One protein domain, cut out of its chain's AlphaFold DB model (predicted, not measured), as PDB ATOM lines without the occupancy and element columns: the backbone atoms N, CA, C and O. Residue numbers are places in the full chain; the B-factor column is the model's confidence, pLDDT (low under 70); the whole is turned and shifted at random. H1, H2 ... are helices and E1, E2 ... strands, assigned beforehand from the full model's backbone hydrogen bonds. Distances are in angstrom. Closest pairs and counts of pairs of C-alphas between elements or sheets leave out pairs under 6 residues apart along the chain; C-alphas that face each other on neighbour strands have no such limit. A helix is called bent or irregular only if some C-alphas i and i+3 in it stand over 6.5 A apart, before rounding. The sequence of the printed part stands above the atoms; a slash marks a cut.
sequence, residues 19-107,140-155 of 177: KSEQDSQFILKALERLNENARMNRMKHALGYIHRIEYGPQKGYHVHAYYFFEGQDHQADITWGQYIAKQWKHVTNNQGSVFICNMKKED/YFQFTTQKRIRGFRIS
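This is residues 19 to 107 and 140 to 155 of the 177 residues of the protein "Inovirus-type Gp2 protein" of Escherichia coli (UniProt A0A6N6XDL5). A narrow antiparallel sheet, built on the long hairpin of E1 and E2, makes a wall with the long helix H1 running along one of its faces and H3 slanting over its E2 side. The short strand E3 borders E1, H2 sits at the turn from H1 into the sheet, and H4 folds back from H3, away from the sheet. The printed part has 105 residues with four named helices and three named strands, in the order H1, H2, E1, E2, H3, H4, E3; the sheet runs E2, E1, E3, and the class is mixed, helices and strands. It is compact, with a radius of gyration of the C-alphas of 14.5 A and spans of 47 by 34 by 24 A.

In the sheet, E1, residues 46 to 56, and E2, residues 60 to 69, form a hairpin and are antiparallel at 164 degrees; N 52 and O 64 are 2.9 A apart and N 64 and O 52 are 2.8 A apart, within hydrogen-bond range. E3, residues 152 to 154, is antiparallel to E1 at 170 degrees, with N 51 and O 153 2.8 A apart, within hydrogen-bond range. H1, residues 20 to 38, is on the sheet over E2 and E1, at a height over the sheet of 9.6 A; it runs along the strands, at 9 degrees to E1 on the local plane. Its closest C-alphas to E2 are those of Ser 24 and Tyr 61, 6.8 A apart. H3, residues 77 to 91, is on the sheet over E2, slantwise to the strands at 45 degrees to E2 on the local plane. H1 and H3 form two layers with the sheet, helices on one face of it. H1 touches H3 with residues 30 to 34 alone, at a steep tilt of 59 degrees, opposite ways; the closest C-alphas, those of Ala 30 and Val 91, are 5.4 A apart. H2, residues 42 to 45, only grazes the sheet, with its residues 43 to 45. H4, residues 101 to 107, is not on the sheet; it forms a helical hairpin with H3, which touches it with residues 77 to 81 alone, the closest C-alphas, those of Ile 78 and Asn 102, being 5.6 A apart. H4 is irregular, with C-alphas 103 and 106 8.2 A apart. Every O i to N i+4 pair is within hydrogen-bond range in H1 and H3; H4 has 1 of 3, beside 2 of 4 O i to N i+3 pairs, and H2 is too short for an O i to N i+4 pair.

E1 measures 28.1 A from first to last C-alpha, E2 29.1 A and E3 6.8 A. H1 begins at C-alpha 20, (73.603, 78.620, 115.517), and measures 26.6 A; H3 measures 21.1 A, H4 9.3 A and H2 6.1 A. E3 ends at C-alpha 154, (81.086, 99.654, 109.449).

The C-alphas farthest apart, those of Gln 72 and Thr 145, are 47.0 A apart. Residues 108 to 139 are not printed, and C-alphas 107 and 140 are 26.8 A apart across the cut. Of the links that are printed whole, none is long. Residues 140 to 151 hold no named element. The mean pLDDT of the printed part is 86.4; residues 19 to 21 and 140 to 148 are under 70.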
ATOM      1  N   LYS A  19      73.540  74.591 116.860       50.78
ATOM      2  CA  LYS A  19      74.892  75.156 116.597       50.78
ATOM      3  C   LYS A  19      74.848  76.680 116.398       50.78
ATOM      4  O   LYS A  19      75.775  77.379 116.781       50.78
ATOM      5  N   SER A  20      73.712  77.217 115.945       59.38
ATOM      6  CA  SER A  20      73.603  78.620 115.517       59.38
ATOM      7  C   SER A  20      73.915  79.676 116.585       59.38
ATOM      8  O   SER A  20      74.616  80.619 116.260       59.38
ATOM      9  N   GLU A  21      73.466  79.557 117.844       62.66
ATOM     10  CA  GLU A  21      73.779  80.592 118.858       62.66
ATOM     11  C   GLU A  21      75.266  80.583 119.226       62.66
ATOM     12  O   GLU A  21      75.896  81.626 119.341       62.66
ATOM     13  N   GLN A  22      75.861  79.404 119.401       70.38
ATOM     14  CA  GLN A  22      77.286  79.307 119.722       70.38
ATOM     15  C   GLN A  22      78.140  79.782 118.543       70.38
ATOM     16  O   GLN A  22      79.091  80.534 118.749       70.38
ATOM     17  N   ASP A  23      77.752  79.425 117.319       77.19
ATOM     18  CA  ASP A  23      78.414  79.859 116.088       77.19
ATOM     19  C   ASP A  23      78.246  81.367 115.850       77.19
ATOM     20  O   ASP A  23      79.177  82.043 115.405       77.19
ATOM     21  N   SER A  24      77.082  81.924 116.195       79.75
ATOM     22  CA  SER A  24      76.821  83.354 116.078       79.75
ATOM     23  C   SER A  24      77.632  84.148 117.102       79.75
ATOM     24  O   SER A  24      78.295  85.123 116.753       79.75
ATOM     25  N   GLN A  25      77.698  83.691 118.352       84.00
ATOM     26  CA  GLN A  25      78.574  84.291 119.356       84.00
ATOM     27  C   GLN A  25      80.051  84.138 118.980       84.00
ATOM     28  O   GLN A  25      80.843  85.056 119.199       84.00
ATOM     29  N   PHE A  26      80.432  83.007 118.383       87.31
ATOM     30  CA  PHE A  26      81.786  82.775 117.898       87.31
ATOM     31  C   PHE A  26      82.174  83.779 116.810       87.31
ATOM     32  O   PHE A  26      83.200  84.448 116.949       87.31
ATOM     33  N   ILE A  27      81.356  83.938 115.762       88.44
ATOM     34  CA  ILE A  27      81.681  84.843 114.650       88.44
ATOM     35  C   ILE A  27      81.713  86.305 115.102       88.44
ATOM     36  O   ILE A  27      82.577  87.071 114.673       88.44
ATOM     37  N   LEU A  28      80.826  86.681 116.027       90.50
ATOM     38  CA  LEU A  28      80.791  88.019 116.609       90.50
ATOM     39  C   LEU A  28      82.053  88.320 117.420       90.50
ATOM     40  O   LEU A  28      82.674  89.361 117.202       90.50
ATOM     41  N   LYS A  29      82.474  87.393 118.287       92.81
ATOM     42  CA  LYS A  29      83.721  87.518 119.057       92.81
ATOM     43  C   LYS A  29      84.958  87.501 118.163       92.81
ATOM     44  O   LYS A  29      85.922  88.207 118.439       92.81
ATOM     45  N   ALA A  30      84.954  86.713 117.089       94.75
ATOM     46  CA  ALA A  30      86.051  86.696 116.124       94.75
ATOM     47  C   ALA A  30      86.197  88.051 115.412       94.75
ATOM     48  O   ALA A  30      87.311  88.558 115.296       94.75
ATOM     49  N   LEU A  31      85.085  88.668 114.993       94.31
ATOM     50  CA  LEU A  31      85.094  90.011 114.403       94.31
ATOM     51  C   LEU A  31      85.544  91.087 115.394       94.31
ATOM     52  O   LEU A  31      86.301  91.978 115.018       94.31
ATOM     53  N   GLU A  32      85.103  91.007 116.649       94.00
ATOM     54  CA  GLU A  32      85.545  91.917 117.710       94.00
ATOM     55  C   GLU A  32      87.065  91.852 117.894       94.00
ATOM     56  O   GLU A  32      87.742  92.862 117.709       94.00
ATOM     57  N   ARG A  33      87.617  90.649 118.087       96.06
ATOM     58  CA  ARG A  33      89.070  90.425 118.182       96.06
ATOM     59  C   ARG A  33      89.820  90.904 116.944       96.06
ATOM     60  O   ARG A  33      90.909  91.456 117.063       96.06
ATOM     61  N   LEU A  34      89.266  90.693 115.746       95.88
ATOM     62  CA  LEU A  34      89.879  91.164 114.502       95.88
ATOM     63  C   LEU A  34      90.018  92.692 114.500       95.88
ATOM     64  O   LEU A  34      91.071  93.208 114.125       95.88
ATOM     65  N   ASN A  35      88.976  93.395 114.945       92.81
ATOM     66  CA  ASN A  35      88.941  94.854 115.003       92.81
ATOM     67  C   ASN A  35      89.816  95.415 116.134       92.81
ATOM     68  O   ASN A  35      90.487  96.426 115.942       92.81
ATOM     69  N   GLU A  36      89.861  94.758 117.291       93.12
ATOM     70  CA  GLU A  36      90.752  95.130 118.396       93.12
ATOM     71  C   GLU A  36      92.224  94.965 118.004       93.12
ATOM     72  O   GLU A  36      93.015  95.907 118.116       93.12
ATOM     73  N   ASN A  37      92.577  93.804 117.442       94.88
ATOM     74  CA  ASN A  37      93.930  93.507 116.974       94.88
ATOM     75  C   ASN A  37      94.381  94.453 115.860       94.88
ATOM     76  O   ASN A  37      95.584  94.678 115.701       94.88
ATOM     77  N   ALA A  38      93.442  95.017 115.092       93.00
ATOM     78  CA  ALA A  38      93.770  95.890 113.979       93.00
ATOM     79  C   ALA A  38      94.597  97.107 114.408       93.00
ATOM     80  O   ALA A  38      95.505  97.504 113.684       93.00
ATOM     81  N   ARG A  39      94.361  97.639 115.616       89.38
ATOM     82  CA  ARG A  39      95.117  98.776 116.176       89.38
ATOM     83  C   ARG A  39      96.593  98.453 116.420       89.38
ATOM     84  O   ARG A  39      97.433  99.346 116.379       89.38
ATOM     85  N   MET A  40      96.904  97.179 116.644       92.69
ATOM     86  CA  MET A  40      98.234  96.705 117.032       92.69
ATOM     87  C   MET A  40      99.005  96.063 115.876       92.69
ATOM     88  O   MET A  40     100.133  95.611 116.063       92.69
ATOM     89  N   ASN A  41      98.424  95.996 114.676       95.25
ATOM     90  CA  ASN A  41      99.036  95.328 113.533       95.25
ATOM     91  C   ASN A  41      98.871  96.148 112.239       95.25
ATOM     92  O   ASN A  41      98.431  97.295 112.268       95.25
ATOM     93  N   ARG A  42      99.253  95.585 111.083       94.25
ATOM     94  CA  ARG A  42      99.219  96.304 109.791       94.25
ATOM     95  C   ARG A  42      97.818  96.777 109.370       94.25
ATOM     96  O   ARG A  42      97.718  97.681 108.553       94.25
ATOM     97  N   MET A  43      96.745  96.221 109.925       94.56
ATOM     98  CA  MET A  43      95.369  96.645 109.634       94.56
ATOM     99  C   MET A  43      95.070  98.067 110.118       94.56
ATOM    100  O   MET A  43      94.094  98.648 109.659       94.56
ATOM    101  N   LYS A  44      95.903  98.655 110.991       93.19
ATOM    102  CA  LYS A  44      95.791 100.063 111.411       93.19
ATOM    103  C   LYS A  44      95.860 101.059 110.247       93.19
ATOM    104  O   LYS A  44      95.494 102.211 110.420       93.19
ATOM    105  N   HIS A  45      96.356 100.617 109.090       93.62
ATOM    106  CA  HIS A  45      96.428 101.404 107.863       93.62
ATOM    107  C   HIS A  45      95.130 101.374 107.039       93.62
ATOM    108  O   HIS A  45      95.027 102.093 106.047       93.62
ATOM    109  N   ALA A  46      94.141 100.555 107.419       94.06
ATOM    110  CA  ALA A  46      92.831 100.592 106.787       94.06
ATOM    111  C   ALA A  46      92.129 101.915 107.134       94.06
ATOM    112  O   ALA A  46      91.945 102.238 108.306       94.06
ATOM    113  N   LEU A  47      91.700 102.647 106.108       93.19
ATOM    114  CA  LEU A  47      90.877 103.853 106.228       93.19
ATOM    115  C   LEU A  47      89.485 103.525 106.773       93.19
ATOM    116  O   LEU A  47      88.855 104.342 107.439       93.19
ATOM    117  N   GLY A  48      89.007 102.318 106.476       93.12
ATOM    118  CA  GLY A  48      87.754 101.809 106.991       93.12
ATOM    119  C   GLY A  48      87.457 100.389 106.538       93.12
ATOM    120  O   GLY A  48      88.206  99.792 105.759       93.12
ATOM    121  N   TYR A  49      86.349  99.847 107.033       93.75
ATOM    122  CA  TYR A  49      85.866  98.526 106.654       93.75
ATOM    123  C   TYR A  49      84.341  98.441 106.647       93.75
ATOM    124  O   TYR A  49      83.650  99.189 107.342       93.75
ATOM    125  N   ILE A  50      83.834  97.457 105.906       92.69
ATOM    126  CA  ILE A  50      82.445  96.998 105.942       92.69
ATOM    127  C   ILE A  50      82.456  95.499 106.227       92.69
ATOM    128  O   ILE A  50      83.132  94.739 105.537       92.69
ATOM    129  N   HIS A  51      81.675  95.063 107.213       92.50
ATOM    130  CA  HIS A  51      81.386  93.657 107.482       92.50
ATOM    131  C   HIS A  51      79.885  93.412 107.372       92.50
ATOM    132  O   HIS A  51      79.089  94.016 108.098       92.50
ATOM    133  N   ARG A  52      79.511  92.480 106.499       89.81
ATOM    134  CA  ARG A  52      78.154  91.946 106.375       89.81
ATOM    135  C   ARG A  52      78.160  90.496 106.842       89.81
ATOM    136  O   ARG A  52      78.832  89.665 106.241       89.81
ATOM    137  N   ILE A  53      77.447  90.213 107.925       87.94
ATOM    138  CA  ILE A  53      77.280  88.871 108.487       87.94
ATOM    139  C   ILE A  53      76.024  88.253 107.880       87.94
ATOM    140  O   ILE A  53      74.949  88.845 107.968       87.94
ATOM    141  N   GLU A  54      76.164  87.056 107.323       85.00
ATOM    142  CA  GLU A  54      75.082  86.300 106.695       85.00
ATOM    143  C   GLU A  54      75.058  84.864 107.210       85.00
ATOM    144  O   GLU A  54      76.051  84.358 107.742       85.00
ATOM    145  N   TYR A  55      73.913  84.203 107.052       80.25
ATOM    146  CA  TYR A  55      73.758  82.787 107.358       80.25
ATOM    147  C   TYR A  55      73.211  82.052 106.139       80.25
ATOM    148  O   TYR A  55      72.063  82.250 105.743       80.25
ATOM    149  N   GLY A  56      74.032  81.167 105.577       76.12
ATOM    150  CA  GLY A  56      73.626  80.276 104.497       76.12
ATOM    151  C   GLY A  56      73.393  78.861 105.034       76.12
ATOM    152  O   GLY A  56      74.268  78.361 105.734       76.12
ATOM    153  N   PRO A  57      72.310  78.148 104.668       71.25
ATOM    154  CA  PRO A  57      72.031  76.796 105.174       71.25
ATOM    155  C   PRO A  57      73.180  75.793 105.007       71.25
ATOM    156  O   PRO A  57      73.352  74.908 105.835       71.25
ATOM    157  N   GLN A  58      73.980  75.938 103.945       73.38
ATOM    158  CA  GLN A  58      75.145  75.084 103.680       73.38
ATOM    159  C   GLN A  58      76.458  75.650 104.238       73.38
ATOM    160  O   GLN A  58      77.331  74.886 104.635       73.38
ATOM    161  N   LYS A  59      76.627  76.980 104.229       73.19
ATOM    162  CA  LYS A  59      77.878  77.648 104.630       73.19
ATOM    163  C   LYS A  59      77.936  77.983 106.123       73.19
ATOM    164  O   LYS A  59      79.011  78.286 106.624       73.19
ATOM    165  N   GLY A  60      76.798  77.955 106.815       79.69
ATOM    166  CA  GLY A  60      76.655  78.512 108.154       79.69
ATOM    167  C   GLY A  60      76.846  80.031 108.168       79.69
ATOM    168  O   GLY A  60      76.641  80.719 107.156       79.69
ATOM    169  N   TYR A  61      77.247  80.553 109.328       84.06
ATOM    170  CA  TYR A  61      77.606  81.960 109.476       84.06
ATOM    171  C   TYR A  61      78.876  82.291 108.695       84.06
ATOM    172  O   TYR A  61      79.903  81.628 108.832       84.06
ATOM    173  N   HIS A  62      78.820  83.360 107.912       88.00
ATOM    174  CA  HIS A  62      79.961  83.876 107.168       88.00
ATOM    175  C   HIS A  62      79.919  85.401 107.104       88.00
ATOM    176  O   HIS A  62      78.891  86.024 107.371       88.00
ATOM    177  N   VAL A  63      81.067  86.006 106.790       90.88
ATOM    178  CA  VAL A  63      81.215  87.460 106.716       90.88
ATOM    179  C   VAL A  63      81.734  87.852 105.343       90.88
ATOM    180  O   VAL A  63      82.808  87.412 104.937       90.88
ATOM    181  N   HIS A  64      81.005  88.729 104.661       91.88
ATOM    182  CA  HIS A  64      81.548  89.519 103.563       91.88
ATOM    183  C   HIS A  64      82.282  90.720 104.155       91.88
ATOM    184  O   HIS A  64      81.686  91.512 104.888       91.88
ATOM    185  N   ALA A  65      83.578  90.836 103.869       93.56
ATOM    186  CA  ALA A  65      84.433  91.864 104.441       93.56
ATOM    187  C   ALA A  65      85.104  92.697 103.346       93.56
ATOM    188  O   ALA A  65      85.812  92.155 102.501       93.56
ATOM    189  N   TYR A  66      84.905  94.011 103.408       94.12
ATOM    190  CA  TYR A  66      85.576  94.997 102.567       94.12
ATOM    191  C   TYR A  66      86.485  95.843 103.445       94.12
ATOM    192  O   TYR A  66      86.076  96.261 104.527       94.12
ATOM    193  N   TYR A  67      87.701  96.093 102.975       94.88
ATOM    194  CA  TYR A  67      88.674  96.956 103.633       94.88
ATOM    195  C   TYR A  67      89.179  97.979 102.629       94.88
ATOM    196  O   TYR A  67      89.512  97.624 101.500       94.88
ATOM    197  N   PHE A  68      89.245  99.233 103.058       93.81
ATOM    198  CA  PHE A  68      89.683 100.350 102.232       93.81
ATOM    199  C   PHE A  68      91.030 100.844 102.736       93.81
ATOM    200  O   PHE A  68      91.213 101.019 103.940       93.81
ATOM    201  N   PHE A  69      91.957 101.084 101.819       94.06
ATOM    202  CA  PHE A  69      93.299 101.575 102.110       94.06
ATOM    203  C   PHE A  69      93.611 102.763 101.201       94.06
ATOM    204  O   PHE A  69      93.034 102.880 100.122       94.06
ATOM    205  N   GLU A  70      94.523 103.633 101.635       91.69
ATOM    206  CA  GLU A  70      95.044 104.701 100.777       91.69
ATOM    207  C   GLU A  70      95.911 104.086  99.674       91.69
ATOM    208  O   GLU A  70      96.946 103.479  99.963       91.69
ATOM    209  N   GLY A  71      95.476 104.224  98.421       90.06
ATOM    210  CA  GLY A  71      96.091 103.560  97.273       90.06
ATOM    211  C   GLY A  71      97.504 104.052  96.964       90.06
ATOM    212  O   GLY A  71      98.305 103.292  96.421       90.06
ATOM    213  N   GLN A  72      97.834 105.288  97.354       88.62
ATOM    214  CA  GLN A  72      99.180 105.843  97.184       88.62
ATOM    215  C   GLN A  72     100.220 105.094  98.030       88.62
ATOM    216  O   GLN A  72     101.282 104.735  97.523       88.62
ATOM    217  N   ASP A  73      99.878 104.794  99.284       88.62
ATOM    218  CA  ASP A  73     100.791 104.186 100.257       88.62
ATOM    219  C   ASP A  73     100.668 102.654 100.320       88.62
ATOM    220  O   ASP A  73     101.616 101.944 100.662       88.62
ATOM    221  N   HIS A  74      99.483 102.120 100.015       90.50
ATOM    222  CA  HIS A  74      99.122 100.731 100.285       90.50
ATOM    223  C   HIS A  74      98.548 100.057  99.038       90.50
ATOM    224  O   HIS A  74      97.346  99.842  98.900       90.50
ATOM    225  N   GLN A  75      99.450  99.670  98.142       88.25
ATOM    226  CA  GLN A  75      99.129  98.907  96.936       88.25
ATOM    227  C   GLN A  75      99.090  97.389  97.210       88.25
ATOM    228  O   GLN A  75      99.217  96.940  98.351       88.25
ATOM    229  N   ALA A  76      98.939  96.590  96.147       91.81
ATOM    230  CA  ALA A  76      98.907  95.123  96.187       91.81
ATOM    231  C   ALA A  76      97.750  94.557  97.032       91.81
ATOM    232  O   ALA A  76      97.940  93.876  98.044       91.81
ATOM    233  N   ASP A  77      96.533  94.809  96.563       94.12
ATOM    234  CA  ASP A  77      95.262  94.356  97.133       94.12
ATOM    235  C   ASP A  77      95.224  92.852  97.478       94.12
ATOM    236  O   ASP A  77      94.739  92.471  98.544       94.12
ATOM    237  N   ILE A  78      95.810  91.988  96.641       96.50
ATOM    238  CA  ILE A  78      95.908  90.542  96.919       96.50
ATOM    239  C   ILE A  78      96.751  90.262  98.173       96.50
ATOM    240  O   ILE A  78      96.370  89.429  98.999       96.50
ATOM    241  N   THR A  79      97.868  90.970  98.353       96.88
ATOM    242  CA  THR A  79      98.748  90.812  99.524       96.88
ATOM    243  C   THR A  79      98.024  91.224 100.803       96.88
ATOM    244  O   THR A  79      98.116  90.537 101.823       96.88
ATOM    245  N   TRP A  80      97.241  92.305 100.747       97.06
ATOM    246  CA  TRP A  80      96.366  92.699 101.851       97.06
ATOM    247  C   TRP A  80      95.297  91.649 102.143       97.06
ATOM    248  O   TRP A  80      95.126  91.270 103.302       97.06
ATOM    249  N   GLY A  81      94.645  91.110 101.111       96.75
ATOM    250  CA  GLY A  81      93.680  90.020 101.251       96.75
ATOM    251  C   GLY A  81      94.274  88.787 101.942       96.75
ATOM    252  O   GLY A  81      93.673  88.237 102.865       96.75
ATOM    253  N   GLN A  82      95.494  88.389 101.570       98.00
ATOM    254  CA  GLN A  82      96.216  87.285 102.212       98.00
ATOM    255  C   GLN A  82      96.578  87.594 103.669       98.00
ATOM    256  O   GLN A  82      96.451  86.729 104.543       98.00
ATOM    257  N   TYR A  83      96.994  88.829 103.956       97.94
ATOM    258  CA  TYR A  83      97.288  89.259 105.319       97.94
ATOM    259  C   TYR A  83      96.035  89.225 106.204       97.94
ATOM    260  O   TYR A  83      96.071  88.629 107.284       97.94
ATOM    261  N   ILE A  84      94.919  89.793 105.736       97.38
ATOM    262  CA  ILE A  84      93.619  89.747 106.424       97.38
ATOM    263  C   ILE A  84      93.198  88.293 106.645       97.38
ATOM    264  O   ILE A  84      92.786  87.938 107.748       97.38
ATOM    265  N   ALA A  85      93.380  87.422 105.647       97.25
ATOM    266  CA  ALA A  85      93.064  86.004 105.777       97.25
ATOM    267  C   ALA A  85      93.866  85.319 106.895       97.25
ATOM    268  O   ALA A  85      93.320  84.510 107.650       97.25
ATOM    269  N   LYS A  86      95.148  85.671 107.050       97.81
ATOM    270  CA  LYS A  86      95.979  85.201 108.164       97.81
ATOM    271  C   LYS A  86      95.465  85.713 109.513       97.81
ATOM    272  O   LYS A  86      95.406  84.933 110.462       97.81
ATOM    273  N   GLN A  87      95.064  86.984 109.602       97.88
ATOM    274  CA  GLN A  87      94.484  87.536 110.835       97.88
ATOM    275  C   GLN A  87      93.157  86.855 111.188       97.88
ATOM    276  O   GLN A  87      92.949  86.498 112.345       97.88
ATOM    277  N   TRP A  88      92.297  86.599 110.199       96.81
ATOM    278  CA  TRP A  88      91.040  85.879 110.400       96.81
ATOM    279  C   TRP A  88      91.265  84.469 110.944       96.81
ATOM    280  O   TRP A  88      90.661  84.081 111.944       96.81
ATOM    281  N   LYS A  89      92.187  83.710 110.339       95.56
ATOM    282  CA  LYS A  89      92.579  82.391 110.855       95.56
ATOM    283  C   LYS A  89      93.082  82.481 112.293       95.56
ATOM    284  O   LYS A  89      92.710  81.651 113.110       95.56
ATOM    285  N   HIS A  90      93.866  83.502 112.629       95.88
ATOM    286  CA  HIS A  90      94.355  83.685 113.993       95.88
ATOM    287  C   HIS A  90      93.216  83.920 115.001       95.88
ATOM    288  O   HIS A  90      93.111  83.181 115.975       95.88
ATOM    289  N   VAL A  91      92.315  84.878 114.752       95.75
ATOM    290  CA  VAL A  91      91.223  85.204 115.697       95.75
ATOM    291  C   VAL A  91      90.159  84.107 115.813       95.75
ATOM    292  O   VAL A  91      89.428  84.057 116.807       95.75
ATOM    293  N   THR A  92      90.092  83.221 114.815       93.19
ATOM    294  CA  THR A  92      89.218  82.039 114.783       93.19
ATOM    295  C   THR A  92      89.923  80.751 115.218       93.19
ATOM    296  O   THR A  92      89.343  79.677 115.087       93.19
ATOM    297  N   ASN A  93      91.162  80.813 115.723       92.00
ATOM    298  CA  ASN A  93      91.953  79.634 116.102       92.00
ATOM    299  C   ASN A  93      92.022  78.568 114.986       92.00
ATOM    300  O   ASN A  93      91.861  77.377 115.232       92.00
ATOM    301  N   ASN A  94      92.235  79.013 113.747       90.94
ATOM    302  CA  ASN A  94      92.270  78.229 112.508       90.94
ATOM    303  C   ASN A  94      90.962  77.517 112.122       90.94
ATOM    304  O   ASN A  94      90.963  76.756 111.158       90.94
ATOM    305  N   GLN A  95      89.846  77.780 112.808       89.25
ATOM    306  CA  GLN A  95      88.543  77.209 112.442       89.25
ATOM    307  C   GLN A  95      87.894  77.946 111.261       89.25
ATOM    308  O   GLN A  95      87.085  77.373 110.538       89.25
ATOM    309  N   GLY A  96      88.245  79.219 111.047       87.88
ATOM    310  CA  GLY A  96      87.706  80.030 109.962       87.88
ATOM    311  C   GLY A  96      88.410  79.797 108.622       87.88
ATOM    312  O   GLY A  96      89.639  79.777 108.532       87.88
ATOM    313  N   SER A  97      87.624  79.722 107.548       91.19
ATOM    314  CA  SER A  97      88.106  79.771 106.163       91.19
ATOM    315  C   SER A  97      87.935  81.165 105.559       91.19
ATOM    316  O   SER A  97      87.041  81.907 105.961       91.19
ATOM    317  N   VAL A  98      88.752  81.503 104.558       94.81
ATOM    318  CA  VAL A  98      88.669  82.784 103.836       94.81
ATOM    319  C   VAL A  98      88.714  82.542 102.339       94.81
ATOM    320  O   VAL A  98      89.545  81.771 101.860       94.81
ATOM    321  N   PHE A  99      87.844  83.237 101.615       95.00
ATOM    322  CA  PHE A  99      87.892  83.358 100.165       95.00
ATOM    323  C   PHE A  99      88.319  84.786  99.810       95.00
ATOM    324  O   PHE A  99      87.658  85.743 100.208       95.00
ATOM    325  N   ILE A 100      89.441  84.934  99.103       96.56
ATOM    326  CA  ILE A 100      89.995  86.244  98.736       96.56
ATOM    327  C   ILE A 100      89.498  86.599  97.334       96.56
ATOM    328  O   ILE A 100      90.084  86.166  96.342       96.56
ATOM    329  N   CYS A 101      88.433  87.399  97.250       94.50
ATOM    330  CA  CYS A 101      87.819  87.808  95.981       94.50
ATOM    331  C   CYS A 101      88.831  88.441  95.010       94.50
ATOM    332  O   CYS A 101      88.811  88.155  93.817       94.50
ATOM    333  N   ASN A 102      89.781  89.227  95.528       95.25
ATOM    334  CA  ASN A 102      90.819  89.902  94.744       95.25
ATOM    335  C   ASN A 102      91.718  88.941  93.941       95.25
ATOM    336  O   ASN A 102      92.238  89.327  92.899       95.25
ATOM    337  N   MET A 103      91.876  87.681  94.374       96.25
ATOM    338  CA  MET A 103      92.635  86.669  93.617       96.25
ATOM    339  C   MET A 103      91.898  86.167  92.372       96.25
ATOM    340  O   MET A 103      92.503  85.521  91.522       96.25
ATOM    341  N   LYS A 104      90.592  86.425  92.285       94.75
ATOM    342  CA  LYS A 104      89.700  85.992  91.208       94.75
ATOM    343  C   LYS A 104      89.028  87.179  90.522       94.75
ATOM    344  O   LYS A 104      87.971  87.020  89.933       94.75
ATOM    345  N   LYS A 105      89.630  88.373  90.598       91.38
ATOM    346  CA  LYS A 105      89.067  89.621  90.052       91.38
ATOM    347  C   LYS A 105      88.669  89.521  88.573       91.38
ATOM    348  O   LYS A 105      87.670  90.104  88.179       91.38
ATOM    349  N   GLU A 106      89.407  88.736  87.793       91.31
ATOM    350  CA  GLU A 106      89.157  88.499  86.364       91.31
ATOM    351  C   GLU A 106      87.852  87.726  86.102       91.31
ATOM    352  O   GLU A 106      87.261  87.866  85.037       91.31
ATOM    353  N   ASP A 107      87.355  86.974  87.089       92.50
ATOM    354  CA  ASP A 107      86.104  86.214  86.981       92.50
ATOM    355  C   ASP A 107      84.860  87.104  87.216       92.50
ATOM    356  O   ASP A 107      83.723  86.667  87.009       92.50
ATOM    357  N   TYR A 140      68.453  86.441 105.337       54.91
ATOM    358  CA  TYR A 140      68.019  86.343 106.732       54.91
ATOM    359  C   TYR A 140      66.961  85.245 106.848       54.91
ATOM    360  O   TYR A 140      65.796  85.459 106.520       54.91
ATOM    361  N   PHE A 141      67.336  84.070 107.360       52.53
ATOM    362  CA  PHE A 141      66.326  83.145 107.864       52.53
ATOM    363  C   PHE A 141      65.720  83.744 109.138       52.53
ATOM    364  O   PHE A 141      66.388  83.890 110.160       52.53
ATOM    365  N   GLN A 142      64.434  84.081 109.054       46.72
ATOM    366  CA  GLN A 142      63.576  84.625 110.113       46.72
ATOM    367  C   GLN A 142      63.338  83.664 111.299       46.72
ATOM    368  O   GLN A 142      62.502  83.940 112.152       46.72
ATOM    369  N   PHE A 143      64.054  82.541 111.390       46.97
ATOM    370  CA  PHE A 143      63.688  81.429 112.271       46.97
ATOM    371  C   PHE A 143      64.694  81.183 113.388       46.97
ATOM    372  O   PHE A 143      65.117  80.054 113.622       46.97
ATOM    373  N   THR A 144      65.063  82.230 114.118       44.22
ATOM    374  CA  THR A 144      65.692  82.025 115.423       44.22
ATOM    375  C   THR A 144      65.025  82.927 116.442       44.22
ATOM    376  O   THR A 144      64.957  84.140 116.268       44.22
ATOM    377  N   THR A 145      64.581  82.333 117.540       48.03
ATOM    378  CA  THR A 145      64.219  82.968 118.816       48.03
ATOM    379  C   THR A 145      65.403  83.705 119.481       48.03
ATOM    380  O   THR A 145      65.384  83.969 120.680       48.03
ATOM    381  N   GLN A 146      66.457  84.027 118.722       55.25
ATOM    382  CA  GLN A 146      67.711  84.615 119.184       55.25
ATOM    383  C   GLN A 146      67.667  86.142 119.109       55.25
ATOM    384  O   GLN A 146      66.917  86.738 118.331       55.25
ATOM    385  N   LYS A 147      68.505  86.800 119.919       56.19
ATOM    386  CA  LYS A 147      68.669  88.256 119.861       56.19
ATOM    387  C   LYS A 147      69.090  88.659 118.448       56.19
ATOM    388  O   LYS A 147      70.047  88.124 117.900       56.19
ATOM    389  N   ARG A 148      68.385  89.637 117.876       65.19
ATOM    390  CA  ARG A 148      68.641  90.156 116.528       65.19
ATOM    391  C   ARG A 148      70.100  90.604 116.399       65.19
ATOM    392  O   ARG A 148      70.498  91.624 116.960       65.19
ATOM    393  N   ILE A 149      70.894  89.851 115.643       72.94
ATOM    394  CA  ILE A 149      72.285  90.204 115.357       72.94
ATOM    395  C   ILE A 149      72.303  91.362 114.365       72.94
ATOM    396  O   ILE A 149      71.672  91.309 113.305       72.94
ATOM    397  N   ARG A 150      73.073  92.406 114.687       79.75
ATOM    398  CA  ARG A 150      73.383  93.478 113.739       79.75
ATOM    399  C   ARG A 150      74.268  92.915 112.622       79.75
ATOM    400  O   ARG A 150      75.473  92.748 112.820       79.75
ATOM    401  N   GLY A 151      73.652  92.623 111.476       80.88
ATOM    402  CA  GLY A 151      74.323  92.020 110.322       80.88
ATOM    403  C   GLY A 151      75.246  92.969 109.571       80.88
ATOM    404  O   GLY A 151      76.192  92.505 108.956       80.88
ATOM    405  N   PHE A 152      75.026  94.284 109.648       86.75
ATOM    406  CA  PHE A 152      75.878  95.277 108.992       86.75
ATOM    407  C   PHE A 152      76.702  96.070 110.007       86.75
ATOM    408  O   PHE A 152      76.152  96.706 110.917       86.75
ATOM    409  N   ARG A 153      78.025  96.038 109.849       89.00
ATOM    410  CA  ARG A 153      78.991  96.728 110.708       89.00
ATOM    411  C   ARG A 153      79.955  97.507 109.829       89.00
ATOM    412  O   ARG A 153      80.508  96.951 108.890       89.00
ATOM    413  N   ILE A 154      80.162  98.772 110.158       90.44
ATOM    414  CA  ILE A 154      81.086  99.654 109.449       90.44
ATOM    415  C   ILE A 154      82.014 100.318 110.456       90.44
ATOM    416  O   ILE A 154      81.619 100.532 111.608       90.44
ATOM    417  N   SER A 155      83.238 100.616 110.035       89.62
ATOM    418  CA  SER A 155      84.118 101.501 110.796       89.62
ATOM    419  C   SER A 155      83.562 102.925 110.821       89.62
ATOM    420  O   SER A 155      82.665 103.279 110.054       89.62
TER     421      SER A 155